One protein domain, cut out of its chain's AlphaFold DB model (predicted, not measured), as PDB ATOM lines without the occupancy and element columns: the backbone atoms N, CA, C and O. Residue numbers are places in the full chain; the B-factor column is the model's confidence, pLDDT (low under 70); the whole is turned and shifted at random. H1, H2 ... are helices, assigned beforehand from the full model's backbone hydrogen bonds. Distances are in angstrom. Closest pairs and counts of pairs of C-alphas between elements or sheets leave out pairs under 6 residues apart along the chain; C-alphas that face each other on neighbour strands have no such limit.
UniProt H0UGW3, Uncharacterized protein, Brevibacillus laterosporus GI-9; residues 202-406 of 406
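What this domain is: This is residues 202 to 406 of the 406 residues of an uncharacterized protein of Brevibacillus laterosporus GI-9 (UniProt H0UGW3). A long helical hairpin, H5 and H6, runs along the longest axis; H2, H3 and H4 pack on H5, with H1 near H2 and H3. By the end of H6, H9 leads away as an arm with small H7 and H8 at its base, and residues 392 to 406 stick out. The printed part has 205 residues with nine named helices, H1 to H9 in chain order, and no named strand: all helix. It is loose, with a radius of gyration of the C-alphas of 22.5 A, and spans 77 by 65 by 29 A.

Where its parts are: Find C-alpha 202 at (168.204, 203.763, 160.158); there H1 begins, running to 207. Next come H2, residues 217 to 234, H3, 236 to 252, and H4, 258 to 264. From C-alpha 279 at (159.133, 196.180, 176.099) H5 runs 58.3 A to 318; H6, 328 to 361, spans 50.2 A. H7 is 364 to 368, H8 370 to 374, and H9 381 to 404, 34.8 A long.

How they stand to each other: Look first at H5, which with H2 is a hub. Residues 299 to 317 of H5 touch H6, opposite ways at a shallow tilt of 33 degrees, only just short of steep; the closest C-alphas, Ala 316 and Asn 330, are 5.0 A apart. H3 touches residues 287 to 298 of H5, about perpendicular at 76 degrees, closest at C-alphas Ala 246 and Ala 294, 5.1 A. Every O i to N i+4 pair is within hydrogen-bond range in the helices but H6, with 29 of 30.

The domain as a whole: C-alphas 323 and 406, the farthest apart, are 81.0 A from each other. The printed part has no cut; the link H4 to H5 is long. Residues 378 and 399 to 406 are under 70 in pLDDT.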
ATOM      1  N   LEU A 202     169.151 203.627 161.266       95.56
ATOM      2  CA  LEU A 202     168.204 203.763 160.158       95.56
ATOM      3  C   LEU A 202     168.846 203.441 158.804       95.56
ATOM      4  O   LEU A 202     168.239 202.747 157.989       95.56
ATOM      5  N   LYS A 203     170.074 203.911 158.558       95.00
ATOM      6  CA  LYS A 203     170.837 203.589 157.345       95.00
ATOM      7  C   LYS A 203     171.050 202.076 157.217       95.00
ATOM      8  O   LYS A 203     170.784 201.531 156.144       95.00
ATOM      9  N   GLN A 204     171.449 201.391 158.292       95.75
ATOM     10  CA  GLN A 204     171.646 199.936 158.263       95.75
ATOM     11  C   GLN A 204     170.330 199.162 158.115       95.75
ATOM     12  O   GLN A 204     170.223 198.257 157.291       95.75
ATOM     13  N   LEU A 205     169.273 199.558 158.822       96.06
ATOM     14  CA  LEU A 205     167.947 198.956 158.667       96.06
ATOM     15  C   LEU A 205     167.442 199.066 157.218       96.06
ATOM     16  O   LEU A 205     166.950 198.084 156.658       96.06
ATOM     17  N   LYS A 206     167.630 200.224 156.567       94.88
ATOM     18  CA  LYS A 206     167.303 200.407 155.142       94.88
ATOM     19  C   LYS A 206     168.138 199.502 154.237       94.88
ATOM     20  O   LYS A 206     167.572 198.877 153.339       94.88
ATOM     21  N   LYS A 207     169.451 199.390 154.481       94.25
ATOM     22  CA  LYS A 207     170.356 198.478 153.750       94.25
ATOM     23  C   LYS A 207     169.833 197.035 153.771       94.25
ATOM     24  O   LYS A 207     169.837 196.370 152.738       94.25
ATOM     25  N   HIS A 208     169.282 196.601 154.904       94.75
ATOM     26  CA  HIS A 208     168.686 195.270 155.091       94.75
ATOM     27  C   HIS A 208     167.172 195.206 154.835       94.75
ATOM     28  O   HIS A 208     166.514 194.252 155.239       94.75
ATOM     29  N   ARG A 209     166.599 196.183 154.120       92.56
ATOM     30  CA  ARG A 209     165.197 196.175 153.648       92.56
ATOM     31  C   ARG A 209     164.134 196.158 154.763       92.56
ATOM     32  O   ARG A 209     163.053 195.598 154.579       92.56
ATOM     33  N   PHE A 210     164.408 196.785 155.904       94.56
ATOM     34  CA  PHE A 210     163.378 197.088 156.905       94.56
ATOM     35  C   PHE A 210     162.541 198.310 156.487       94.56
ATOM     36  O   PHE A 210     163.064 199.269 155.911       94.56
ATOM     37  N   CYS A 211     161.247 198.308 156.820       91.12
ATOM     38  CA  CYS A 211     160.321 199.405 156.523       91.12
ATOM     39  C   CYS A 211     160.459 200.527 157.560       91.12
ATOM     40  O   CYS A 211     159.652 200.652 158.474       91.12
ATOM     41  N   CYS A 212     161.509 201.335 157.432       89.94
ATOM     42  CA  CYS A 212     161.918 202.287 158.469       89.94
ATOM     43  C   CYS A 212     160.899 203.395 158.781       89.94
ATOM     44  O   CYS A 212     160.976 203.972 159.858       89.94
ATOM     45  N   ASP A 213     159.951 203.669 157.883       87.25
ATOM     46  CA  ASP A 213     158.928 204.707 158.079       87.25
ATOM     47  C   ASP A 213     157.927 204.364 159.200       87.25
ATOM     48  O   ASP A 213     157.242 205.253 159.694       87.25
ATOM     49  N   PHE A 214     157.866 203.095 159.619       88.94
ATOM     50  CA  PHE A 214     156.971 202.597 160.673       88.94
ATOM     51  C   PHE A 214     157.709 202.179 161.951       88.94
ATOM     52  O   PHE A 214     157.109 201.593 162.846       88.94
ATOM     53  N   ILE A 215     159.024 202.403 162.028       92.06
ATOM     54  CA  ILE A 215     159.803 202.053 163.219       92.06
ATOM     55  C   ILE A 215     159.870 203.279 164.120       92.06
ATOM     56  O   ILE A 215     160.374 204.329 163.721       92.06
ATOM     57  N   SER A 216     159.398 203.129 165.354       90.69
ATOM     58  CA  SER A 216     159.432 204.195 166.351       90.69
ATOM     59  C   SER A 216     160.861 204.648 166.683       90.69
ATOM     60  O   SER A 216     161.814 203.854 166.675       90.69
ATOM     61  N   ARG A 217     161.033 205.918 167.079       90.62
ATOM     62  CA  ARG A 217     162.346 206.424 167.513       90.62
ATOM     63  C   ARG A 217     162.843 205.681 168.750       90.62
ATOM     64  O   ARG A 217     164.031 205.374 168.860       90.62
ATOM     65  N   LYS A 218     161.927 205.338 169.666       91.75
ATOM     66  CA  LYS A 218     162.231 204.551 170.871       91.75
ATOM     67  C   LYS A 218     162.842 203.189 170.525       91.75
ATOM     68  O   LYS A 218     163.822 202.817 171.171       91.75
ATOM     69  N   ALA A 219     162.326 202.482 169.514       93.25
ATOM     70  CA  ALA A 219     162.874 201.201 169.059       93.25
ATOM     71  C   ALA A 219     164.242 201.351 168.387       93.25
ATOM     72  O   ALA A 219     165.164 200.599 168.710       93.25
ATOM     73  N   ILE A 220     164.408 202.354 167.515       94.56
ATOM     74  CA  ILE A 220     165.701 202.673 166.879       94.56
ATOM     75  C   ILE A 220     166.775 202.884 167.946       94.56
ATOM     76  O   ILE A 220     167.881 202.354 167.838       94.56
ATOM     77  N   TRP A 221     166.435 203.596 169.020       92.38
ATOM     78  CA  TRP A 221     167.369 203.832 170.112       92.38
ATOM     79  C   TRP A 221     167.708 202.534 170.873       92.38
ATOM     80  O   TRP A 221     168.841 202.328 171.288       92.38
ATOM     81  N   GLN A 222     166.802 201.564 171.000       94.62
ATOM     82  CA  GLN A 222     167.197 200.279 171.601       94.62
ATOM     83  C   GLN A 222     168.244 199.536 170.763       94.62
ATOM     84  O   GLN A 222     169.161 198.942 171.325       94.62
ATOM     85  N   LEU A 223     168.162 199.623 169.433       95.75
ATOM     86  CA  LEU A 223     169.169 199.055 168.531       95.75
ATOM     87  C   LEU A 223     170.493 199.825 168.599       95.75
ATOM     88  O   LEU A 223     171.557 199.214 168.686       95.75
ATOM     89  N   ALA A 224     170.435 201.160 168.624       93.50
ATOM     90  CA  ALA A 224     171.627 201.998 168.730       93.50
ATOM     91  C   ALA A 224     172.373 201.780 170.058       93.50
ATOM     92  O   ALA A 224     173.601 201.769 170.044       93.50
ATOM     93  N   LYS A 225     171.679 201.507 171.175       91.81
ATOM     94  CA  LYS A 225     172.327 201.133 172.451       91.81
ATOM     95  C   LYS A 225     173.143 199.851 172.330       91.81
ATOM     96  O   LYS A 225     174.237 199.752 172.876       91.81
ATOM     97  N   VAL A 226     172.605 198.851 171.631       94.19
ATOM     98  CA  VAL A 226     173.323 197.591 171.403       94.19
ATOM     99  C   VAL A 226     174.522 197.828 170.484       94.19
ATOM    100  O   VAL A 226     175.605 197.327 170.771       94.19
ATOM    101  N   MET A 227     174.368 198.639 169.432       93.19
ATOM    102  CA  MET A 227     175.493 199.028 168.576       93.19
ATOM    103  C   MET A 227     176.574 199.792 169.349       93.19
ATOM    104  O   MET A 227     177.751 199.521 169.153       93.19
ATOM    105  N   GLU A 228     176.212 200.713 170.245       89.38
ATOM    106  CA  GLU A 228     177.172 201.441 171.090       89.38
ATOM    107  C   GLU A 228     177.995 200.502 171.977       89.38
ATOM    108  O   GLU A 228     179.214 200.653 172.062       89.38
ATOM    109  N   ASP A 229     177.350 199.500 172.580       87.94
ATOM    110  CA  ASP A 229     178.018 198.471 173.381       87.94
ATOM    111  C   ASP A 229     178.998 197.634 172.537       87.94
ATOM    112  O   ASP A 229     180.150 197.429 172.925       87.94
ATOM    113  N   TYR A 230     178.588 197.204 171.339       89.81
ATOM    114  CA  TYR A 230     179.467 196.464 170.426       89.81
ATOM    115  C   TYR A 230     180.604 197.318 169.875       89.81
ATOM    116  O   TYR A 230     181.745 196.864 169.815       89.81
ATOM    117  N   TYR A 231     180.321 198.567 169.521       88.69
ATOM    118  CA  TYR A 231     181.321 199.522 169.069       88.69
ATOM    119  C   TYR A 231     182.397 199.750 170.137       88.69
ATOM    120  O   TYR A 231     183.585 199.740 169.820       88.69
ATOM    121  N   ALA A 232     182.005 199.880 171.408       82.38
ATOM    122  CA  ALA A 232     182.946 200.013 172.516       82.38
ATOM    123  C   ALA A 232     183.834 198.767 172.699       82.38
ATOM    124  O   ALA A 232     184.993 198.896 173.088       82.38
ATOM    125  N   LYS A 233     183.310 197.571 172.402       82.69
ATOM    126  CA  LYS A 233     184.021 196.291 172.557       82.69
ATOM    127  C   LYS A 233     184.939 195.950 171.383       82.69
ATOM    128  O   LYS A 233     186.045 195.461 171.604       82.69
ATOM    129  N   PHE A 234     184.479 196.171 170.156       82.25
ATOM    130  CA  PHE A 234     185.119 195.651 168.943       82.25
ATOM    131  C   PHE A 234     185.651 196.739 168.004       82.25
ATOM    132  O   PHE A 234     186.448 196.434 167.117       82.25
ATOM    133  N   GLY A 235     185.262 198.000 168.197       85.69
ATOM    134  CA  GLY A 235     185.537 199.082 167.253       85.69
ATOM    135  C   GLY A 235     184.542 199.129 166.091       85.69
ATOM    136  O   GLY A 235     183.634 198.304 165.988       85.69
ATOM    137  N   TYR A 236     184.697 200.135 165.226       87.31
ATOM    138  CA  TYR A 236     183.721 200.476 164.180       87.31
ATOM    139  C   TYR A 236     183.520 199.351 163.166       87.31
ATOM    140  O   TYR A 236     182.393 198.899 162.978       87.31
ATOM    141  N   GLU A 237     184.601 198.895 162.535       86.25
ATOM    142  CA  GLU A 237     184.526 197.959 161.409       86.25
ATOM    143  C   GLU A 237     183.841 196.651 161.821       86.25
ATOM    144  O   GLU A 237     182.839 196.248 161.238       86.25
ATOM    145  N   TYR A 238     184.316 196.035 162.904       87.44
ATOM    146  CA  TYR A 238     183.791 194.762 163.399       87.44
ATOM    147  C   TYR A 238     182.366 194.867 163.933       87.44
ATOM    148  O   TYR A 238     181.540 194.009 163.634       87.44
ATOM    149  N   ALA A 239     182.059 195.908 164.716       91.88
ATOM    150  CA  ALA A 239     180.704 196.100 165.219       91.88
ATOM    151  C   ALA A 239     179.711 196.264 164.061       91.88
ATOM    152  O   ALA A 239     178.624 195.694 164.114       91.88
ATOM    153  N   THR A 240     180.107 196.974 162.998       93.25
ATOM    154  CA  THR A 240     179.288 197.156 161.793       93.25
ATOM    155  C   THR A 240     179.014 195.829 161.083       93.25
ATOM    156  O   THR A 240     177.859 195.528 160.798       93.25
ATOM    157  N   GLU A 241     180.038 194.999 160.867       92.00
ATOM    158  CA  GLU A 241     179.901 193.680 160.222       92.00
ATOM    159  C   GLU A 241     179.002 192.725 161.027       92.00
ATOM    160  O   GLU A 241     178.133 192.044 160.478       92.00
ATOM    161  N   ILE A 242     179.161 192.700 162.355       93.88
ATOM    162  CA  ILE A 242     178.303 191.902 163.244       93.88
ATOM    163  C   ILE A 242     176.857 192.410 163.180       93.88
ATOM    164  O   ILE A 242     175.926 191.607 163.088       93.88
ATOM    165  N   PHE A 243     176.664 193.732 163.181       96.25
ATOM    166  CA  PHE A 243     175.350 194.364 163.075       96.25
ATOM    167  C   PHE A 243     174.652 194.033 161.759       96.25
ATOM    168  O   PHE A 243     173.480 193.648 161.758       96.25
ATOM    169  N   ASP A 244     175.380 194.105 160.650       94.94
ATOM    170  CA  ASP A 244     174.872 193.734 159.337       94.94
ATOM    171  C   ASP A 244     174.461 192.258 159.282       94.94
ATOM    172  O   ASP A 244     173.355 191.940 158.836       94.94
ATOM    173  N   ASN A 245     175.295 191.356 159.799       93.38
ATOM    174  CA  ASN A 245     174.975 189.930 159.857       93.38
ATOM    175  C   ASN A 245     173.770 189.636 160.763       93.38
ATOM    176  O   ASN A 245     172.939 188.786 160.434       93.38
ATOM    177  N   ALA A 246     173.624 190.349 161.883       95.62
ATOM    178  CA  ALA A 246     172.468 190.216 162.765       95.62
ATOM    179  C   ALA A 246     171.169 190.618 162.053       95.62
ATOM    180  O   ALA A 246     170.191 189.866 162.077       95.62
ATOM    181  N   LEU A 247     171.165 191.767 161.368       95.88
ATOM    182  CA  LEU A 247     170.009 192.228 160.597       95.88
ATOM    183  C   LEU A 247     169.665 191.284 159.442       95.88
ATOM    184  O   LEU A 247     168.488 190.963 159.245       95.88
ATOM    185  N   TYR A 248     170.676 190.800 158.722       93.31
ATOM    186  CA  TYR A 248     170.509 189.817 157.657       93.31
ATOM    187  C   TYR A 248     169.847 188.531 158.173       93.31
ATOM    188  O   TYR A 248     168.862 188.056 157.604       93.31
ATOM    189  N   ASN A 249     170.316 188.006 159.309       90.88
ATOM    190  CA  ASN A 249     169.763 186.799 159.924       90.88
ATOM    191  C   ASN A 249     168.307 186.973 160.378       90.88
ATOM    192  O   ASN A 249     167.501 186.053 160.195       90.88
ATOM    193  N   ILE A 250     167.956 188.143 160.924       93.38
ATOM    194  CA  ILE A 250     166.577 188.495 161.301       93.38
ATOM    195  C   ILE A 250     165.670 188.525 160.063       93.38
ATOM    196  O   ILE A 250     164.567 187.976 160.076       93.38
ATOM    197  N   GLN A 251     166.134 189.137 158.970       91.31
ATOM    198  CA  GLN A 251     165.366 189.242 157.726       91.31
ATOM    199  C   GLN A 251     165.202 187.907 157.005       91.31
ATOM    200  O   GLN A 251     164.134 187.650 156.453       91.31
ATOM    201  N   ASN A 252     166.214 187.044 157.033       89.88
ATOM    202  CA  ASN A 252     166.125 185.716 156.431       89.88
ATOM    203  C   ASN A 252     165.220 184.769 157.224       89.88
ATOM    204  O   ASN A 252     164.552 183.919 156.640       89.88
ATOM    205  N   ASN A 253     165.149 184.930 158.548       88.56
ATOM    206  CA  ASN A 253     164.373 184.060 159.428       88.56
ATOM    207  C   ASN A 253     163.107 184.743 159.965       88.56
ATOM    208  O   ASN A 253     162.799 184.631 161.154       88.56
ATOM    209  N   LYS A 254     162.329 185.405 159.094       84.12
ATOM    210  CA  LYS A 254     161.170 186.227 159.511       84.12
ATOM    211  C   LYS A 254     160.203 185.527 160.458       84.12
ATOM    212  O   LYS A 254     159.731 186.147 161.403       84.12
ATOM    213  N   MET A 255     159.939 184.240 160.231       82.25
ATOM    214  CA  MET A 255     159.047 183.447 161.083       82.25
ATOM    215  C   MET A 255     159.564 183.339 162.522       82.25
ATOM    216  O   MET A 255     158.798 183.499 163.467       82.25
ATOM    217  N   ARG A 256     160.872 183.124 162.706       83.94
ATOM    218  CA  ARG A 256     161.496 183.053 164.038       83.94
ATOM    219  C   ARG A 256     161.629 184.431 164.689       83.94
ATOM    220  O   ARG A 256     161.648 184.528 165.911       83.94
ATOM    221  N   SER A 257     161.696 185.485 163.882       89.19
ATOM    222  CA  SER A 257     161.806 186.873 164.342       89.19
ATOM    223  C   SER A 257     160.472 187.617 164.392       89.19
ATOM    224  O   SER A 257     160.460 188.834 164.561       89.19
ATOM    225  N   HIS A 258     159.339 186.916 164.290       88.25
ATOM    226  CA  HIS A 258     158.018 187.545 164.257       88.25
ATOM    227  C   HIS A 258     157.744 188.418 165.493       88.25
ATOM    228  O   HIS A 258     157.295 189.553 165.355       88.25
ATOM    229  N   ALA A 259     158.103 187.935 166.688       87.31
ATOM    230  CA  ALA A 259     157.966 188.698 167.931       87.31
ATOM    231  C   ALA A 259     158.797 189.992 167.923       87.31
ATOM    232  O   ALA A 259     158.332 191.036 168.372       87.31
ATOM    233  N   PHE A 260     160.005 189.949 167.354       90.62
ATOM    234  CA  PHE A 260     160.846 191.133 167.210       90.62
ATOM    235  C   PHE A 260     160.236 192.145 166.238       90.62
ATOM    236  O   PHE A 260     160.158 193.325 166.566       90.62
ATOM    237  N   PHE A 261     159.729 191.690 165.086       91.81
ATOM    238  CA  PHE A 261     159.019 192.560 164.146       91.81
ATOM    239  C   PHE A 261     157.796 193.225 164.787       91.81
ATOM    240  O   PHE A 261     157.598 194.423 164.610       91.81
ATOM    241  N   HIS A 262     157.021 192.479 165.575       89.62
ATOM    242  CA  HIS A 262     155.884 193.031 166.305       89.62
ATOM    243  C   HIS A 262     156.306 194.115 167.307       89.62
ATOM    244  O   HIS A 262     155.591 195.090 167.483       89.62
ATOM    245  N   LEU A 263     157.462 193.979 167.963       90.38
ATOM    246  CA  LEU A 263     157.945 194.980 168.919       90.38
ATOM    247  C   LEU A 263     158.473 196.254 168.243       90.38
ATOM    248  O   LEU A 263     158.230 197.353 168.741       90.38
ATOM    249  N   ILE A 264     159.207 196.141 167.133       92.12
ATOM    250  CA  ILE A 264     159.836 197.312 166.496       92.12
ATOM    251  C   ILE A 264     158.861 198.165 165.671       92.12
ATOM    252  O   ILE A 264     159.147 199.338 165.455       92.12
ATOM    253  N   TYR A 265     157.737 197.592 165.226       92.38
ATOM    254  CA  TYR A 265     156.705 198.282 164.435       92.38
ATOM    255  C   TYR A 265     155.494 198.742 165.262       92.38
ATOM    256  O   TYR A 265     154.444 199.028 164.696       92.38
ATOM    257  N   LYS A 266     155.625 198.793 166.592       89.12
ATOM    258  CA  LYS A 266     154.652 199.462 167.465       89.12
ATOM    259  C   LYS A 266     154.794 200.978 167.378       89.12
ATOM    260  O   LYS A 266     155.912 201.492 167.240       89.12
ATOM    261  N   ASP A 267     153.682 201.676 167.567       84.38
ATOM    262  CA  ASP A 267     153.694 203.131 167.701       84.38
ATOM    263  C   ASP A 267     154.371 203.561 169.017       84.38
ATOM    264  O   ASP A 267     154.460 202.803 169.989       84.38
ATOM    265  N   GLU A 268     154.884 204.796 169.074       82.38
ATOM    266  CA  GLU A 268     155.674 205.277 170.224       82.38
ATOM    267  C   GLU A 268     154.939 205.232 171.566       82.38
ATOM    268  O   GLU A 268     155.587 205.062 172.610       82.38
ATOM    269  N   ASP A 269     153.620 205.384 171.538       85.19
ATOM    270  CA  ASP A 269     152.764 205.435 172.721       85.19
ATOM    271  C   ASP A 269     152.246 204.048 173.141       85.19
ATOM    272  O   ASP A 269     151.680 203.900 174.221       85.19
ATOM    273  N   GLU A 270     152.487 203.010 172.332       87.31
ATOM    274  CA  GLU A 270     152.015 201.640 172.582       87.31
ATOM    275  C   GLU A 270     152.996 200.784 173.397       87.31
ATOM    276  O   GLU A 270     152.690 199.640 173.757       87.31
ATOM    277  N   TYR A 271     154.196 201.302 173.673       88.38
ATOM    278  CA  TYR A 271     155.196 200.584 174.458       88.38
ATOM    279  C   TYR A 271     154.816 200.529 175.933       88.38
ATOM    280  O   TYR A 271     154.715 201.558 176.605       88.38
ATOM    281  N   VAL A 272     154.720 199.313 176.471       87.06
ATOM    282  CA  VAL A 272     154.532 199.105 177.908       87.06
ATOM    283  C   VAL A 272     155.881 199.238 178.615       87.06
ATOM    284  O   VAL A 272     156.792 198.428 178.412       87.06
ATOM    285  N   VAL A 273     156.002 200.280 179.441       87.00
ATOM    286  CA  VAL A 273     157.164 200.538 180.299       87.00
ATOM    287  C   VAL A 273     156.670 200.795 181.721       87.00
ATOM    288  O   VAL A 273     156.244 201.899 182.052       87.00
ATOM    289  N   ASN A 274     156.705 199.761 182.552       87.69
ATOM    290  CA  ASN A 274     156.398 199.821 183.979       87.69
ATOM    291  C   ASN A 274     157.401 198.958 184.773       87.69
ATOM    292  O   ASN A 274     158.357 198.429 184.202       87.69
ATOM    293  N   GLU A 275     157.224 198.851 186.093       80.38
ATOM    294  CA  GLU A 275     158.138 198.090 186.965       80.38
ATOM    295  C   GLU A 275     158.152 196.581 186.659       80.38
ATOM    296  O   GLU A 275     159.160 195.920 186.897       80.38
ATOM    297  N   GLU A 276     157.071 196.041 186.089       82.25
ATOM    298  CA  GLU A 276     156.921 194.610 185.792       82.25
ATOM    299  C   GLU A 276     157.391 194.235 184.380       82.25
ATOM    300  O   GLU A 276     157.934 193.151 184.164       82.25
ATOM    301  N   LYS A 277     157.186 195.121 183.400       85.56
ATOM    302  CA  LYS A 277     157.461 194.883 181.983       85.56
ATOM    303  C   LYS A 277     158.025 196.132 181.315       85.56
ATOM    304  O   LYS A 277     157.444 197.215 181.362       85.56
ATOM    305  N   ASN A 278     159.139 195.945 180.613       90.38
ATOM    306  CA  ASN A 278     159.751 196.977 179.791       90.38
ATOM    307  C   ASN A 278     160.019 196.432 178.385       90.38
ATOM    308  O   ASN A 278     161.065 195.842 178.113       90.38
ATOM    309  N   GLU A 279     159.072 196.672 177.481       89.19
ATOM    310  CA  GLU A 279     159.133 196.180 176.099       89.19
ATOM    311  C   GLU A 279     160.305 196.780 175.302       89.19
ATOM    312  O   GLU A 279     160.821 196.161 174.372       89.19
ATOM    313  N   LEU A 280     160.795 197.962 175.687       91.12
ATOM    314  CA  LEU A 280     161.993 198.546 175.080       91.12
ATOM    315  C   LEU A 280     163.247 197.740 175.450       91.12
ATOM    316  O   LEU A 280     164.105 197.482 174.602       91.12
ATOM    317  N   ASN A 281     163.336 197.272 176.695       91.38
ATOM    318  CA  ASN A 281     164.427 196.390 177.099       91.38
ATOM    319  C   ASN A 281     164.355 195.048 176.361       91.38
ATOM    320  O   ASN A 281     165.404 194.537 175.972       91.38
ATOM    321  N   GLU A 282     163.157 194.525 176.088       92.31
ATOM    322  CA  GLU A 282     162.968 193.306 175.288       92.31
ATOM    323  C   GLU A 282     163.525 193.458 173.862       92.31
ATOM    324  O   GLU A 282     164.233 192.565 173.396       92.31
ATOM    325  N   ILE A 283     163.303 194.606 173.199       93.75
ATOM    326  CA  ILE A 283     163.905 194.899 171.880       93.75
ATOM    327  C   ILE A 283     165.432 194.832 171.968       93.75
ATOM    328  O   ILE A 283     166.073 194.140 171.174       93.75
ATOM    329  N   SER A 284     166.019 195.536 172.940       93.94
ATOM    330  CA  SER A 284     167.476 195.569 173.104       93.94
ATOM    331  C   SER A 284     168.052 194.187 173.440       93.94
ATOM    332  O   SER A 284     169.114 193.824 172.939       93.94
ATOM    333  N   ALA A 285     167.350 193.390 174.251       92.50
ATOM    334  CA  ALA A 285     167.774 192.058 174.662       92.50
ATOM    335  C   ALA A 285     167.710 191.065 173.497       92.50
ATOM    336  O   ALA A 285     168.679 190.344 173.261       92.50
ATOM    337  N   TYR A 286     166.611 191.070 172.736       94.56
ATOM    338  CA  TYR A 286     166.476 190.242 171.540       94.56
ATOM    339  C   TYR A 286     167.557 190.589 170.519       94.56
ATOM    340  O   TYR A 286     168.270 189.710 170.038       94.56
ATOM    341  N   PHE A 287     167.723 191.879 170.220       95.69
ATOM    342  CA  PHE A 287     168.706 192.303 169.236       95.69
ATOM    343  C   PHE A 287     170.142 192.010 169.692       95.69
ATOM    344  O   PHE A 287     170.945 191.545 168.889       95.69
ATOM    345  N   ARG A 288     170.457 192.167 170.987       94.25
ATOM    346  CA  ARG A 288     171.745 191.736 171.552       94.25
ATOM    347  C   ARG A 288     171.982 190.238 171.355       94.25
ATOM    348  O   ARG A 288     173.074 189.872 170.942       94.25
ATOM    349  N   ALA A 289     170.982 189.389 171.580       91.31
ATOM    350  CA  ALA A 289     171.114 187.953 171.332       91.31
ATOM    351  C   ALA A 289     171.356 187.641 169.841       91.31
ATOM    352  O   ALA A 289     172.168 186.778 169.511       91.31
ATOM    353  N   CYS A 290     170.705 188.369 168.925       93.06
ATOM    354  CA  CYS A 290     170.982 188.260 167.490       93.06
ATOM    355  C   CYS A 290     172.406 188.702 167.135       93.06
ATOM    356  O   CYS A 290     173.056 188.023 166.346       93.06
ATOM    357  N   MET A 291     172.896 189.792 167.729       94.12
ATOM    358  CA  MET A 291     174.277 190.258 167.569       94.12
ATOM    359  C   MET A 291     175.280 189.221 168.076       94.12
ATOM    360  O   MET A 291     176.226 188.909 167.371       94.12
ATOM    361  N   GLU A 292     175.041 188.620 169.243       91.19
ATOM    362  CA  GLU A 292     175.921 187.589 169.815       91.19
ATOM    363  C   GLU A 292     175.947 186.322 168.950       91.19
ATOM    364  O   GLU A 292     176.994 185.711 168.734       91.19
ATOM    365  N   SER A 293     174.793 185.934 168.402       89.88
ATOM    366  CA  SER A 293     174.733 184.835 167.440       89.88
ATOM    367  C   SER A 293     175.435 185.188 166.130       89.88
ATOM    368  O   SER A 293     176.079 184.322 165.542       89.88
ATOM    369  N   ALA A 294     175.305 186.427 165.652       92.06
ATOM    370  CA  ALA A 294     175.972 186.898 164.443       92.06
ATOM    371  C   ALA A 294     177.488 187.001 164.636       92.06
ATOM    372  O   ALA A 294     178.227 186.666 163.721       92.06
ATOM    373  N   GLU A 295     177.949 187.389 165.823       91.38
ATOM    374  CA  GLU A 295     179.353 187.421 166.233       91.38
ATOM    375  C   GLU A 295     179.988 186.026 166.123       91.38
ATOM    376  O   GLU A 295     181.029 185.869 165.481       91.38
ATOM    377  N   LEU A 296     179.320 184.994 166.658       88.50
ATOM    378  CA  LEU A 296     179.749 183.600 166.504       88.50
ATOM    379  C   LEU A 296     179.739 183.166 165.033       88.50
ATOM    380  O   LEU A 296     180.753 182.684 164.533       88.50
ATOM    381  N   SER A 297     178.634 183.371 164.314       87.38
ATOM    382  CA  SER A 297     178.536 182.990 162.897       87.38
ATOM    383  C   SER A 297     179.587 183.686 162.028       87.38
ATOM    384  O   SER A 297     180.155 183.061 161.138       87.38
ATOM    385  N   TYR A 298     179.890 184.954 162.306       88.81
ATOM    386  CA  TYR A 298     180.915 185.712 161.596       88.81
ATOM    387  C   TYR A 298     182.315 185.152 161.863       88.81
ATOM    388  O   TYR A 298     183.098 185.006 160.930       88.81
ATOM    389  N   SER A 299     182.613 184.751 163.106       87.00
ATOM    390  CA  SER A 299     183.884 184.086 163.429       87.00
ATOM    391  C   SER A 299     184.064 182.757 162.684       87.00
ATOM    392  O   SER A 299     185.159 182.469 162.195       87.00
ATOM    393  N   VAL A 300     182.984 181.979 162.535       86.75
ATOM    394  CA  VAL A 300     182.980 180.739 161.743       86.75
ATOM    395  C   VAL A 300     183.198 181.053 160.266       86.75
ATOM    396  O   VAL A 300     184.055 180.436 159.642       86.75
ATOM    397  N   GLN A 301     182.475 182.033 159.718       88.19
ATOM    398  CA  GLN A 301     182.594 182.412 158.311       88.19
ATOM    399  C   GLN A 301     184.019 182.854 157.965       88.19
ATOM    400  O   GLN A 301     184.604 182.321 157.029       88.19
ATOM    401  N   LEU A 302     184.608 183.755 158.758       88.94
ATOM    402  CA  LEU A 302     185.989 184.201 158.560       88.94
ATOM    403  C   LEU A 302     186.985 183.038 158.618       88.94
ATOM    404  O   LEU A 302     187.963 183.017 157.879       88.94
ATOM    405  N   SER A 303     186.730 182.062 159.487       87.38
ATOM    406  CA  SER A 303     187.562 180.865 159.585       87.38
ATOM    407  C   SER A 303     187.458 179.985 158.335       87.38
ATOM    408  O   SER A 303     188.473 179.539 157.810       87.38
ATOM    409  N   MET A 304     186.244 179.782 157.817       88.25
ATOM    410  CA  MET A 304     186.020 179.041 156.571       88.25
ATOM    411  C   MET A 304     186.621 179.758 155.356       88.25
ATOM    412  O   MET A 304     187.169 179.107 154.466       88.25
ATOM    413  N   ASP A 305     186.539 181.089 155.319       89.31
ATOM    414  CA  ASP A 305     187.146 181.902 154.263       89.31
ATOM    415  C   ASP A 305     188.675 181.761 154.276       89.31
ATOM    416  O   ASP A 305     189.289 181.640 153.215       89.31
ATOM    417  N   LEU A 306     189.289 181.709 155.465       89.88
ATOM    418  CA  LEU A 306     190.723 181.467 155.624       89.88
ATOM    419  C   LEU A 306     191.130 180.095 155.062       89.88
ATOM    420  O   LEU A 306     192.051 180.020 154.251       89.88
ATOM    421  N   ASP A 307     190.393 179.035 155.408       88.06
ATOM    422  CA  ASP A 307     190.633 177.685 154.879       88.06
ATOM    423  C   ASP A 307     190.494 177.640 153.346       88.06
ATOM    424  O   ASP A 307     191.266 176.976 152.646       88.06
ATOM    425  N   ALA A 308     189.512 178.356 152.792       89.88
ATOM    426  CA  ALA A 308     189.316 178.449 151.349       89.88
ATOM    427  C   ALA A 308     190.483 179.173 150.654       89.88
ATOM    428  O   ALA A 308     190.935 178.725 149.594       89.88
ATOM    429  N   ILE A 309     190.998 180.252 151.252       91.38
ATOM    430  CA  ILE A 309     192.172 180.988 150.758       91.38
ATOM    431  C   ILE A 309     193.418 180.103 150.795       91.38
ATOM    432  O   ILE A 309     194.132 180.028 149.794       91.38
ATOM    433  N   ASP A 310     193.648 179.384 151.892       90.19
ATOM    434  CA  ASP A 310     194.787 178.476 152.034       90.19
ATOM    435  C   ASP A 310     194.749 177.352 151.002       90.19
ATOM    436  O   ASP A 310     195.766 177.029 150.383       90.19
ATOM    437  N   ASN A 311     193.570 176.781 150.756       90.88
ATOM    438  CA  ASN A 311     193.405 175.779 149.710       90.88
ATOM    439  C   ASN A 311     193.684 176.371 148.325       90.88
ATOM    440  O   ASN A 311     194.440 175.783 147.552       90.88
ATOM    441  N   LYS A 312     193.142 177.557 148.019       90.31
ATOM    442  CA  LYS A 312     193.389 178.249 146.744       90.31
ATOM    443  C   LYS A 312     194.878 178.530 146.530       90.31
ATOM    444  O   LYS A 312     195.389 178.297 145.436       90.31
ATOM    445  N   LYS A 313     195.577 178.973 147.577       91.56
ATOM    446  CA  LYS A 313     197.023 179.199 147.569       91.56
ATOM    447  C   LYS A 313     197.787 177.902 147.308       91.56
ATOM    448  O   LYS A 313     198.592 177.868 146.385       91.56
ATOM    449  N   ARG A 314     197.481 176.825 148.039       91.62
ATOM    450  CA  ARG A 314     198.115 175.509 147.839       91.62
ATOM    451  C   ARG A 314     197.944 175.001 146.408       91.62
ATOM    452  O   ARG A 314     198.901 174.505 145.826       91.62
ATOM    453  N   TYR A 315     196.758 175.144 145.814       89.56
ATOM    454  CA  TYR A 315     196.536 174.754 144.416       89.56
ATOM    455  C   TYR A 315     197.359 175.584 143.424       89.56
ATOM    456  O   TYR A 315     197.858 175.032 142.445       89.56
ATOM    457  N   ALA A 316     197.519 176.886 143.669       87.62
ATOM    458  CA  ALA A 316     198.358 177.746 142.837       87.62
ATOM    459  C   ALA A 316     199.854 177.423 142.996       87.62
ATOM    460  O   ALA A 316     200.581 177.410 142.009       87.62
ATOM    461  N   GLU A 317     200.305 177.099 144.212       89.38
ATOM    462  CA  GLU A 317     201.685 176.677 144.496       89.38
ATOM    463  C   GLU A 317     202.036 175.345 143.819       89.38
ATOM    464  O   GLU A 317     203.134 175.199 143.286       89.38
ATOM    465  N   LEU A 318     201.097 174.390 143.782       88.12
ATOM    466  CA  LEU A 318     201.292 173.090 143.127       88.12
ATOM    467  C   LEU A 318     201.495 173.199 141.608       88.12
ATOM    468  O   LEU A 318     202.191 172.364 141.039       88.12
ATOM    469  N   ASN A 319     200.921 174.222 140.972       84.25
ATOM    470  CA  ASN A 319     201.024 174.469 139.529       84.25
ATOM    471  C   ASN A 319     201.884 175.709 139.217       84.25
ATOM    472  O   ASN A 319     201.724 176.343 138.175       84.25
ATOM    473  N   LEU A 320     202.757 176.123 140.141       79.62
ATOM    474  CA  LEU A 320     203.523 177.365 139.998       79.62
ATOM    475  C   LEU A 320     204.518 177.314 138.828       79.62
ATOM    476  O   LEU A 320     204.786 178.343 138.207       79.62
ATOM    477  N   PHE A 321     205.022 176.119 138.524       78.00
ATOM    478  CA  PHE A 321     205.887 175.851 137.385       78.00
ATOM    479  C   PHE A 321     205.183 174.881 136.436       78.00
ATOM    480  O   PHE A 321     204.891 173.747 136.814       78.00
ATOM    481  N   GLU A 322     204.932 175.328 135.210       73.50
ATOM    482  CA  GLU A 322     204.535 174.468 134.093       73.50
ATOM    483  C   GLU A 322     205.717 174.435 133.117       73.50
ATOM    484  O   GLU A 322     206.211 175.486 132.713       73.50
ATOM    485  N   ASP A 323     206.224 173.239 132.800       75.00
ATOM    486  CA  ASP A 323     207.401 173.035 131.934       75.00
ATOM    487  C   ASP A 323     208.648 173.857 132.347       75.00
ATOM    488  O   ASP A 323     209.330 174.445 131.508       75.00
ATOM    489  N   ASP A 324     208.940 173.919 133.655       71.19
ATOM    490  CA  ASP A 324     210.032 174.706 134.268       71.19
ATOM    491  C   ASP A 324     209.941 176.235 134.056       71.19
ATOM    492  O   ASP A 324     210.875 176.977 134.379       71.19
ATOM    493  N   VAL A 325     208.798 176.739 133.578       76.56
ATOM    494  CA  VAL A 325     208.514 178.173 133.438       76.56
ATOM    495  C   VAL A 325     207.559 178.627 134.541       76.56
ATOM    496  O   VAL A 325     206.541 177.996 134.819       76.56
ATOM    497  N   LEU A 326     207.892 179.750 135.182       81.88
ATOM    498  CA  LEU A 326     207.071 180.352 136.228       81.88
ATOM    499  C   LEU A 326     205.750 180.886 135.648       81.88
ATOM    500  O   LEU A 326     205.756 181.720 134.743       81.88
ATOM    501  N   SER A 327     204.623 180.459 136.213       86.25
ATOM    502  CA  SER A 327     203.297 180.960 135.842       86.25
ATOM    503  C   SER A 327     202.995 182.295 136.533       86.25
ATOM    504  O   SER A 327     202.712 182.339 137.733       86.25
ATOM    505  N   GLU A 328     202.982 183.390 135.765       85.94
ATOM    506  CA  GLU A 328     202.603 184.728 136.260       85.94
ATOM    507  C   GLU A 328     201.184 184.750 136.859       85.94
ATOM    508  O   GLU A 328     200.913 185.453 137.833       85.94
ATOM    509  N   CYS A 329     200.271 183.945 136.304       85.25
ATOM    510  CA  CYS A 329     198.902 183.826 136.799       85.25
ATOM    511  C   CYS A 329     198.873 183.210 138.207       85.25
ATOM    512  O   CYS A 329     198.247 183.767 139.110       85.25
ATOM    513  N   ASN A 330     199.591 182.101 138.415       85.25
ATOM    514  CA  ASN A 330     199.645 181.439 139.719       85.25
ATOM    515  C   ASN A 330     200.418 182.273 140.744       85.25
ATOM    516  O   ASN A 330     199.994 182.347 141.896       85.25
ATOM    517  N   GLN A 331     201.469 182.985 140.327       88.19
ATOM    518  CA  GLN A 331     202.159 183.938 141.194       88.19
ATOM    519  C   GLN A 331     201.206 185.032 141.697       88.19
ATOM    520  O   GLN A 331     201.130 185.275 142.902       88.19
ATOM    521  N   LYS A 332     200.413 185.633 140.803       89.50
ATOM    522  CA  LYS A 332     199.417 186.638 141.190       89.50
ATOM    523  C   LYS A 332     198.364 186.073 142.147       89.50
ATOM    524  O   LYS A 332     198.007 186.726 143.120       89.50
ATOM    525  N   VAL A 333     197.893 184.845 141.913       89.12
ATOM    526  CA  VAL A 333     196.942 184.176 142.819       89.12
ATOM    527  C   VAL A 333     197.541 183.972 144.212       89.12
ATOM    528  O   VAL A 333     196.832 184.164 145.198       89.12
ATOM    529  N   ILE A 334     198.821 183.607 144.309       88.75
ATOM    530  CA  ILE A 334     199.524 183.438 145.590       88.75
ATOM    531  C   ILE A 334     199.678 184.784 146.308       88.75
ATOM    532  O   ILE A 334     199.430 184.866 147.511       88.75
ATOM    533  N   GLU A 335     200.062 185.840 145.590       91.19
ATOM    534  CA  GLU A 335     200.190 187.193 146.145       91.19
ATOM    535  C   GLU A 335     198.846 187.714 146.677       91.19
ATOM    536  O   GLU A 335     198.771 188.136 147.835       91.19
ATOM    537  N   ASP A 336     197.772 187.592 145.889       90.31
ATOM    538  CA  ASP A 336     196.413 187.967 146.298       90.31
ATOM    539  C   ASP A 336     195.944 187.134 147.506       90.31
ATOM    540  O   ASP A 336     195.360 187.672 148.451       90.31
ATOM    541  N   ALA A 337     196.219 185.825 147.512       90.62
ATOM    542  CA  ALA A 337     195.861 184.938 148.618       90.62
ATOM    543  C   ALA A 337     196.599 185.305 149.914       90.62
ATOM    544  O   ALA A 337     195.976 185.333 150.971       90.62
ATOM    545  N   ASN A 338     197.891 185.646 149.849       91.38
ATOM    546  CA  ASN A 338     198.650 186.100 151.018       91.38
ATOM    547  C   ASN A 338     198.069 187.395 151.603       91.38
ATOM    548  O   ASN A 338     197.901 187.504 152.817       91.38
ATOM    549  N   GLN A 339     197.709 188.359 150.750       92.38
ATOM    550  CA  GLN A 339     197.088 189.606 151.202       92.38
ATOM    551  C   GLN A 339     195.726 189.355 151.864       92.38
ATOM    552  O   GLN A 339     195.453 189.891 152.939       92.38
ATOM    553  N   GLN A 340     194.881 188.520 151.253       90.62
ATOM    554  CA  GLN A 340     193.571 188.167 151.810       90.62
ATOM    555  C   GLN A 340     193.702 187.399 153.131       90.62
ATOM    556  O   GLN A 340     193.004 187.724 154.095       90.62
ATOM    557  N   HIS A 341     194.633 186.443 153.199       92.44
ATOM    558  CA  HIS A 341     194.943 185.692 154.413       92.44
ATOM    559  C   HIS A 341     195.326 186.642 155.553       92.44
ATOM    560  O   HIS A 341     194.731 186.583 156.627       92.44
ATOM    561  N   ASP A 342     196.257 187.572 155.323       91.06
ATOM    562  CA  ASP A 342     196.698 188.526 156.347       91.06
ATOM    563  C   ASP A 342     195.563 189.416 156.867       91.06
ATOM    564  O   ASP A 342     195.508 189.720 158.064       91.06
ATOM    565  N   VAL A 343     194.649 189.841 155.991       89.81
ATOM    566  CA  VAL A 343     193.479 190.643 156.379       89.81
ATOM    567  C   VAL A 343     192.546 189.837 157.280       89.81
ATOM    568  O   VAL A 343     192.184 190.307 158.361       89.81
ATOM    569  N   ILE A 344     192.176 188.621 156.874       89.56
ATOM    570  CA  ILE A 344     191.262 187.770 157.648       89.56
ATOM    571  C   ILE A 344     191.911 187.324 158.960       89.56
ATOM    572  O   ILE A 344     191.280 187.387 160.016       89.56
ATOM    573  N   TRP A 345     193.191 186.964 158.938       90.50
ATOM    574  CA  TRP A 345     193.931 186.566 160.129       90.50
ATOM    575  C   TRP A 345     193.985 187.683 161.176       90.50
ATOM    576  O   TRP A 345     193.715 187.451 162.357       90.50
ATOM    577  N   LYS A 346     194.250 188.928 160.753       89.75
ATOM    578  CA  LYS A 346     194.185 190.101 161.640       89.75
ATOM    579  C   LYS A 346     192.791 190.282 162.241       89.75
ATOM    580  O   LYS A 346     192.696 190.597 163.428       89.75
ATOM    581  N   LYS A 347     191.730 190.038 161.460       88.50
ATOM    582  CA  LYS A 347     190.343 190.088 161.943       88.50
ATOM    583  C   LYS A 347     190.066 189.067 163.036       88.50
ATOM    584  O   LYS A 347     189.578 189.431 164.106       88.50
ATOM    585  N   LEU A 348     190.441 187.817 162.798       89.31
ATOM    586  CA  LEU A 348     190.262 186.737 163.762       89.31
ATOM    587  C   LEU A 348     191.055 186.985 165.059       89.31
ATOM    588  O   LEU A 348     190.512 186.836 166.154       89.31
ATOM    589  N   LEU A 349     192.305 187.451 164.953       89.62
ATOM    590  CA  LEU A 349     193.124 187.814 166.118       89.62
ATOM    591  C   LEU A 349     192.524 188.966 166.930       89.62
ATOM    592  O   LEU A 349     192.568 188.945 168.162       89.62
ATOM    593  N   HIS A 350     191.975 189.984 166.264       88.44
ATOM    594  CA  HIS A 350     191.302 191.088 166.945       88.44
ATOM    595  C   HIS A 350     190.069 190.601 167.709       88.44
ATOM    596  O   HIS A 350     189.938 190.887 168.899       88.44
ATOM    597  N   MET A 351     189.222 189.783 167.072       88.62
ATOM    598  CA  MET A 351     188.055 189.180 167.727       88.62
ATOM    599  C   MET A 351     188.450 188.375 168.965       88.62
ATOM    600  O   MET A 351     187.878 188.576 170.034       88.62
ATOM    601  N   GLN A 352     189.473 187.526 168.860       89.75
ATOM    602  CA  GLN A 352     189.978 186.757 169.995       89.75
ATOM    603  C   GLN A 352     190.452 187.647 171.148       89.75
ATOM    604  O   GLN A 352     190.141 187.361 172.303       89.75
ATOM    605  N   ARG A 353     191.179 188.736 170.868       89.56
ATOM    606  CA  ARG A 353     191.612 189.688 171.907       89.56
ATOM    607  C   ARG A 353     190.417 190.331 172.606       89.56
ATOM    608  O   ARG A 353     190.388 190.385 173.836       89.56
ATOM    609  N   CYS A 354     189.421 190.771 171.839       88.00
ATOM    610  CA  CYS A 354     188.174 191.307 172.381       88.00
ATOM    611  C   CYS A 354     187.441 190.265 173.240       88.00
ATOM    612  O   CYS A 354     186.967 190.591 174.330       88.00
ATOM    613  N   TRP A 355     187.395 189.005 172.803       91.00
ATOM    614  CA  TRP A 355     186.769 187.910 173.546       91.00
ATOM    615  C   TRP A 355     187.492 187.595 174.848       91.00
ATOM    616  O   TRP A 355     186.836 187.477 175.875       91.00
ATOM    617  N   LEU A 356     188.825 187.521 174.840       90.38
ATOM    618  CA  LEU A 356     189.630 187.326 176.050       90.38
ATOM    619  C   LEU A 356     189.387 188.447 177.066       90.38
ATOM    620  O   LEU A 356     189.189 188.187 178.253       90.38
ATOM    621  N   HIS A 357     189.336 189.696 176.595       88.31
ATOM    622  CA  HIS A 357     189.022 190.832 177.453       88.31
ATOM    623  C   HIS A 357     187.606 190.735 178.035       88.31
ATOM    624  O   HIS A 357     187.431 190.884 179.246       88.31
ATOM    625  N   ARG A 358     186.600 190.435 177.205       87.00
ATOM    626  CA  ARG A 358     185.205 190.268 177.646       87.00
ATOM    627  C   ARG A 358     185.064 189.098 178.625       87.00
ATOM    628  O   ARG A 358     184.392 189.255 179.638       87.00
ATOM    629  N   PHE A 359     185.738 187.978 178.378       90.00
ATOM    630  CA  PHE A 359     185.728 186.794 179.239       90.00
ATOM    631  C   PHE A 359     186.231 187.095 180.654       90.00
ATOM    632  O   PHE A 359     185.640 186.635 181.626       90.00
ATOM    633  N   SER A 360     187.269 187.929 180.778       85.25
ATOM    634  CA  SER A 360     187.781 188.374 182.083       85.25
ATOM    635  C   SER A 360     186.785 189.219 182.892       85.25
ATOM    636  O   SER A 360     186.915 189.312 184.109       85.25
ATOM    637  N   GLN A 361     185.802 189.837 182.227       85.25
ATOM    638  CA  GLN A 361     184.795 190.700 182.851       85.25
ATOM    639  C   GLN A 361     183.491 189.948 183.132       85.25
ATOM    640  O   GLN A 361     182.928 190.095 184.212       85.25
ATOM    641  N   ASP A 362     183.019 189.156 182.167       85.69
ATOM    642  CA  ASP A 362     181.808 188.343 182.275       85.69
ATOM    643  C   ASP A 362     181.978 187.008 181.517       85.69
ATOM    644  O   ASP A 362     181.803 186.947 180.293       85.69
ATOM    645  N   PRO A 363     182.328 185.921 182.227       87.94
ATOM    646  CA  PRO A 363     182.602 184.628 181.608       87.94
ATOM    647  C   PRO A 363     181.331 183.842 181.240       87.94
ATOM    648  O   PRO A 363     181.406 182.901 180.447       87.94
ATOM    649  N   ASN A 364     180.155 184.211 181.763       87.38
ATOM    650  CA  ASN A 364     178.944 183.383 181.693       87.38
ATOM    651  C   ASN A 364     178.499 183.077 180.260       87.38
ATOM    652  O   ASN A 364     178.143 181.941 179.931       87.38
ATOM    653  N   TRP A 365     178.546 184.083 179.385       87.81
ATOM    654  CA  TRP A 365     178.165 183.916 177.985       87.81
ATOM    655  C   TRP A 365     179.060 182.897 177.264       87.81
ATOM    656  O   TRP A 365     178.559 182.040 176.534       87.81
ATOM    657  N   PHE A 366     180.369 182.935 177.514       89.81
ATOM    658  CA  PHE A 366     181.344 182.035 176.895       89.81
ATOM    659  C   PHE A 366     181.198 180.598 177.395       89.81
ATOM    660  O   PHE A 366     181.329 179.655 176.618       89.81
ATOM    661  N   ILE A 367     180.863 180.422 178.675       87.88
ATOM    662  CA  ILE A 367     180.586 179.104 179.257       87.88
ATOM    663  C   ILE A 367     179.357 178.479 178.588       87.88
ATOM    664  O   ILE A 367     179.398 177.313 178.187       87.88
ATOM    665  N   LYS A 368     178.285 179.261 178.404       88.69
ATOM    666  CA  LYS A 368     177.052 178.799 177.748       88.69
ATOM    667  C   LYS A 368     177.292 178.349 176.302       88.69
ATOM    668  O   LYS A 368     176.699 177.363 175.871       88.69
ATOM    669  N   HIS A 369     178.176 179.031 175.575       87.69
ATOM    670  CA  HIS A 369     178.471 178.746 174.165       87.69
ATOM    671  C   HIS A 369     179.760 177.931 173.959       87.69
ATOM    672  O   HIS A 369     180.257 177.837 172.837       87.69
ATOM    673  N   ARG A 370     180.290 177.285 175.012       87.88
ATOM    674  CA  ARG A 370     181.594 176.597 174.979       87.88
ATOM    675  C   ARG A 370     181.759 175.636 173.804       87.88
ATOM    676  O   ARG A 370     182.796 175.646 173.163       87.88
ATOM    677  N   TYR A 371     180.732 174.843 173.497       86.38
ATOM    678  CA  TYR A 371     180.813 173.809 172.465       86.38
ATOM    679  C   TYR A 371     180.930 174.404 171.064       86.38
ATOM    680  O   TYR A 371     181.646 173.872 170.228       86.38
ATOM    681  N   GLN A 372     180.258 175.529 170.818       84.25
ATOM    682  CA  GLN A 372     180.364 176.244 169.547       84.25
ATOM    683  C   GLN A 372     181.746 176.893 169.420       84.25
ATOM    684  O   GLN A 372     182.379 176.810 168.372       84.25
ATOM    685  N   ILE A 373     182.256 177.466 170.513       86.38
ATOM    686  CA  ILE A 373     183.583 178.091 170.543       86.38
ATOM    687  C   ILE A 373     184.696 177.045 170.388       86.38
ATOM    688  O   ILE A 373     185.685 177.312 169.714       86.38
ATOM    689  N   GLU A 374     184.545 175.849 170.963       85.44
ATOM    690  CA  GLU A 374     185.502 174.741 170.824       85.44
ATOM    691  C   GLU A 374     185.664 174.259 169.381       85.44
ATOM    692  O   GLU A 374     186.732 173.762 169.034       85.44
ATOM    693  N   THR A 375     184.635 174.413 168.542       83.19
ATOM    694  CA  THR A 375     184.705 174.037 167.121       83.19
ATOM    695  C   THR A 375     185.396 175.074 166.236       83.19
ATOM    696  O   THR A 375     185.662 174.786 165.072       83.19
ATOM    697  N   LEU A 376     185.703 176.264 166.762       83.75
ATOM    698  CA  LEU A 376     186.409 177.295 166.005       83.75
ATOM    699  C   LEU A 376     187.890 176.912 165.812       83.75
ATOM    700  O   LEU A 376     188.528 176.449 166.764       83.75
ATOM    701  N   PRO A 377     188.470 177.117 164.618       79.50
ATOM    702  CA  PRO A 377     189.877 176.814 164.373       79.50
ATOM    703  C   PRO A 377     190.815 177.851 165.015       79.50
ATOM    704  O   PRO A 377     190.389 178.825 165.647       79.50
ATOM    705  N   ALA A 378     192.129 177.640 164.865       69.62
ATOM    706  CA  ALA A 378     193.113 178.675 165.179       69.62
ATOM    707  C   ALA A 378     192.735 179.954 164.400       69.62
ATOM    708  O   ALA A 378     192.480 179.858 163.202       69.62
ATOM    709  N   PRO A 379     192.638 181.124 165.053       78.56
ATOM    710  CA  PRO A 379     193.417 181.531 166.221       78.56
ATOM    711  C   PRO A 379     192.720 181.408 167.593       78.56
ATOM    712  O   PRO A 379     193.393 181.570 168.607       78.56
ATOM    713  N   PHE A 380     191.443 181.010 167.687       86.50
ATOM    714  CA  PHE A 380     190.643 181.022 168.935       86.50
ATOM    715  C   PHE A 380     191.087 180.051 170.054       86.50
ATOM    716  O   PHE A 380     190.412 179.908 171.077       86.50
ATOM    717  N   TYR A 381     192.242 179.409 169.918       84.62
ATOM    718  CA  TYR A 381     192.770 178.458 170.889       84.62
ATOM    719  C   TYR A 381     192.935 179.049 172.300       84.62
ATOM    720  O   TYR A 381     192.661 178.374 173.294       84.62
ATOM    721  N   GLU A 382     193.367 180.307 172.423       86.44
ATOM    722  CA  GLU A 382     193.611 180.893 173.749       86.44
ATOM    723  C   GLU A 382     192.312 181.087 174.529       86.44
ATOM    724  O   GLU A 382     192.246 180.721 175.701       86.44
ATOM    725  N   ILE A 383     191.256 181.590 173.880       89.69
ATOM    726  CA  ILE A 383     189.956 181.757 174.537       89.69
ATOM    727  C   ILE A 383     189.343 180.396 174.890       89.69
ATOM    728  O   ILE A 383     188.832 180.225 175.995       89.69
ATOM    729  N   GLN A 384     189.484 179.386 174.025       91.38
ATOM    730  CA  GLN A 384     189.071 178.009 174.329       91.38
ATOM    731  C   GLN A 384     189.782 177.461 175.576       91.38
ATOM    732  O   GLN A 384     189.166 176.813 176.426       91.38
ATOM    733  N   LYS A 385     191.086 177.727 175.706       90.62
ATOM    734  CA  LYS A 385     191.895 177.296 176.850       90.62
ATOM    735  C   LYS A 385     191.490 178.006 178.141       90.62
ATOM    736  O   LYS A 385     191.395 177.346 179.176       90.62
ATOM    737  N   GLU A 386     191.238 179.311 178.090       90.19
ATOM    738  CA  GLU A 386     190.786 180.085 179.250       90.19
ATOM    739  C   GLU A 386     189.398 179.645 179.733       90.19
ATOM    740  O   GLU A 386     189.214 179.426 180.930       90.19
ATOM    741  N   ILE A 387     188.461 179.371 178.818       90.69
ATOM    742  CA  ILE A 387     187.147 178.801 179.167       90.69
ATOM    743  C   ILE A 387     187.315 177.463 179.901       90.69
ATOM    744  O   ILE A 387     186.729 177.257 180.966       90.69
ATOM    745  N   LYS A 388     188.152 176.556 179.373       90.69
ATOM    746  CA  LYS A 388     188.418 175.251 180.004       90.69
ATOM    747  C   LYS A 388     189.020 175.396 181.401       90.69
ATOM    748  O   LYS A 388     188.576 174.715 182.325       90.69
ATOM    749  N   ARG A 389     190.002 176.289 181.568       90.62
ATOM    750  CA  ARG A 389     190.638 176.574 182.866       90.62
ATOM    751  C   ARG A 389     189.634 177.096 183.887       90.62
ATOM    752  O   ARG A 389     189.624 176.615 185.016       90.62
ATOM    753  N   TYR A 390     188.788 178.038 183.487       90.38
ATOM    754  CA  TYR A 390     187.796 178.641 184.371       90.38
ATOM    755  C   TYR A 390     186.767 177.618 184.870       90.38
ATOM    756  O   TYR A 390     186.519 177.529 186.070       90.38
ATOM    757  N   ILE A 391     186.241 176.773 183.975       89.50
ATOM    758  CA  ILE A 391     185.293 175.706 184.339       89.50
ATOM    759  C   ILE A 391     185.936 174.704 185.310       89.50
ATOM    760  O   ILE A 391     185.314 174.300 186.290       89.50
ATOM    761  N   GLN A 392     187.195 174.317 185.073       89.75
ATOM    762  CA  GLN A 392     187.925 173.424 185.981       89.75
ATOM    763  C   GLN A 392     188.116 174.047 187.370       89.75
ATOM    764  O   GLN A 392     187.972 173.354 188.376       89.75
ATOM    765  N   GLN A 393     188.413 175.347 187.442       88.00
ATOM    766  CA  GLN A 393     188.561 176.068 188.708       88.00
ATOM    767  C   GLN A 393     187.240 176.185 189.476       88.00
ATOM    768  O   GLN A 393     187.251 175.987 190.688       88.00
ATOM    769  N   GLN A 394     186.119 176.450 188.793       84.94
ATOM    770  CA  GLN A 394     184.794 176.464 189.422       84.94
ATOM    771  C   GLN A 394     184.433 175.093 190.002       84.94
ATOM    772  O   GLN A 394     184.117 175.004 191.185       84.94
ATOM    773  N   ALA A 395     184.606 174.015 189.230       82.44
ATOM    774  CA  ALA A 395     184.339 172.656 189.707       82.44
ATOM    775  C   ALA A 395     185.209 172.274 190.925       82.44
ATOM    776  O   ALA A 395     184.743 171.620 191.855       82.44
ATOM    777  N   LEU A 396     186.473 172.715 190.957       79.06
ATOM    778  CA  LEU A 396     187.373 172.535 192.105       79.06
ATOM    779  C   LEU A 396     186.954 173.355 193.337       79.06
ATOM    780  O   LEU A 396     187.248 172.945 194.461       79.06
ATOM    781  N   GLN A 397     186.331 174.520 193.148       77.50
ATOM    782  CA  GLN A 397     185.825 175.360 194.238       77.50
ATOM    783  C   GLN A 397     184.521 174.808 194.818       77.50
ATOM    784  O   GLN A 397     184.418 174.719 196.039       77.50
ATOM    785  N   GLU A 398     183.588 174.370 193.971       74.94
ATOM    786  CA  GLU A 398     182.341 173.708 194.382       74.94
ATOM    787  C   GLU A 398     182.640 172.420 195.163       74.94
ATOM    788  O   GLU A 398     182.183 172.256 196.291       74.94
ATOM    789  N   TYR A 399     183.549 171.578 194.655       69.38
ATOM    790  CA  TYR A 399     183.995 170.367 195.354       69.38
ATOM    791  C   TYR A 399     184.619 170.654 196.732       69.38
ATOM    792  O   TYR A 399     184.450 169.887 197.677       69.38
ATOM    793  N   LYS A 400     185.357 171.765 196.872       65.94
ATOM    794  CA  LYS A 400     185.910 172.185 198.169       65.94
ATOM    795  C   LYS A 400     184.834 172.734 199.102       65.94
ATOM    796  O   LYS A 400     184.938 172.513 200.300       65.94
ATOM    797  N   GLN A 401     183.825 173.433 198.595       63.91
ATOM    798  CA  GLN A 401     182.723 173.933 199.420       63.91
ATOM    799  C   GLN A 401     181.855 172.782 199.943       63.91
ATOM    800  O   GLN A 401     181.579 172.744 201.137       63.91
ATOM    801  N   ASP A 402     181.555 171.783 199.114       62.69
ATOM    802  CA  ASP A 402     180.760 170.612 199.510       62.69
ATOM    803  C   ASP A 402     181.486 169.663 200.484       62.69
ATOM    804  O   ASP A 402     180.853 168.853 201.163       62.69
ATOM    805  N   HIS A 403     182.816 169.760 200.591       55.47
ATOM    806  CA  HIS A 403     183.634 168.912 201.469       55.47
ATOM    807  C   HIS A 403     184.295 169.636 202.654       55.47
ATOM    808  O   HIS A 403     184.967 168.984 203.452       55.47
ATOM    809  N   PHE A 404     184.086 170.949 202.808       53.88
ATOM    810  CA  PHE A 404     184.523 171.727 203.981       53.88
ATOM    811  C   PHE A 404     183.367 172.353 204.787       53.88
ATOM    812  O   PHE A 404     183.630 173.065 205.753       53.88
ATOM    813  N   VAL A 405     182.102 172.066 204.455       46.97
ATOM    814  CA  VAL A 405     180.974 172.268 205.385       46.97
ATOM    815  C   VAL A 405     180.889 171.047 206.311       46.97
ATOM    816  O   VAL A 405     180.202 170.073 206.010       46.97
ATOM    817  N   VAL A 406     181.631 171.096 207.422       40.66
ATOM    818  CA  VAL A 406     181.446 170.265 208.629       40.66
ATOM    819  C   VAL A 406     181.486 171.175 209.843       40.66
ATOM    820  O   VAL A 406     182.439 171.985 209.923       40.66
TER     821      VAL A 406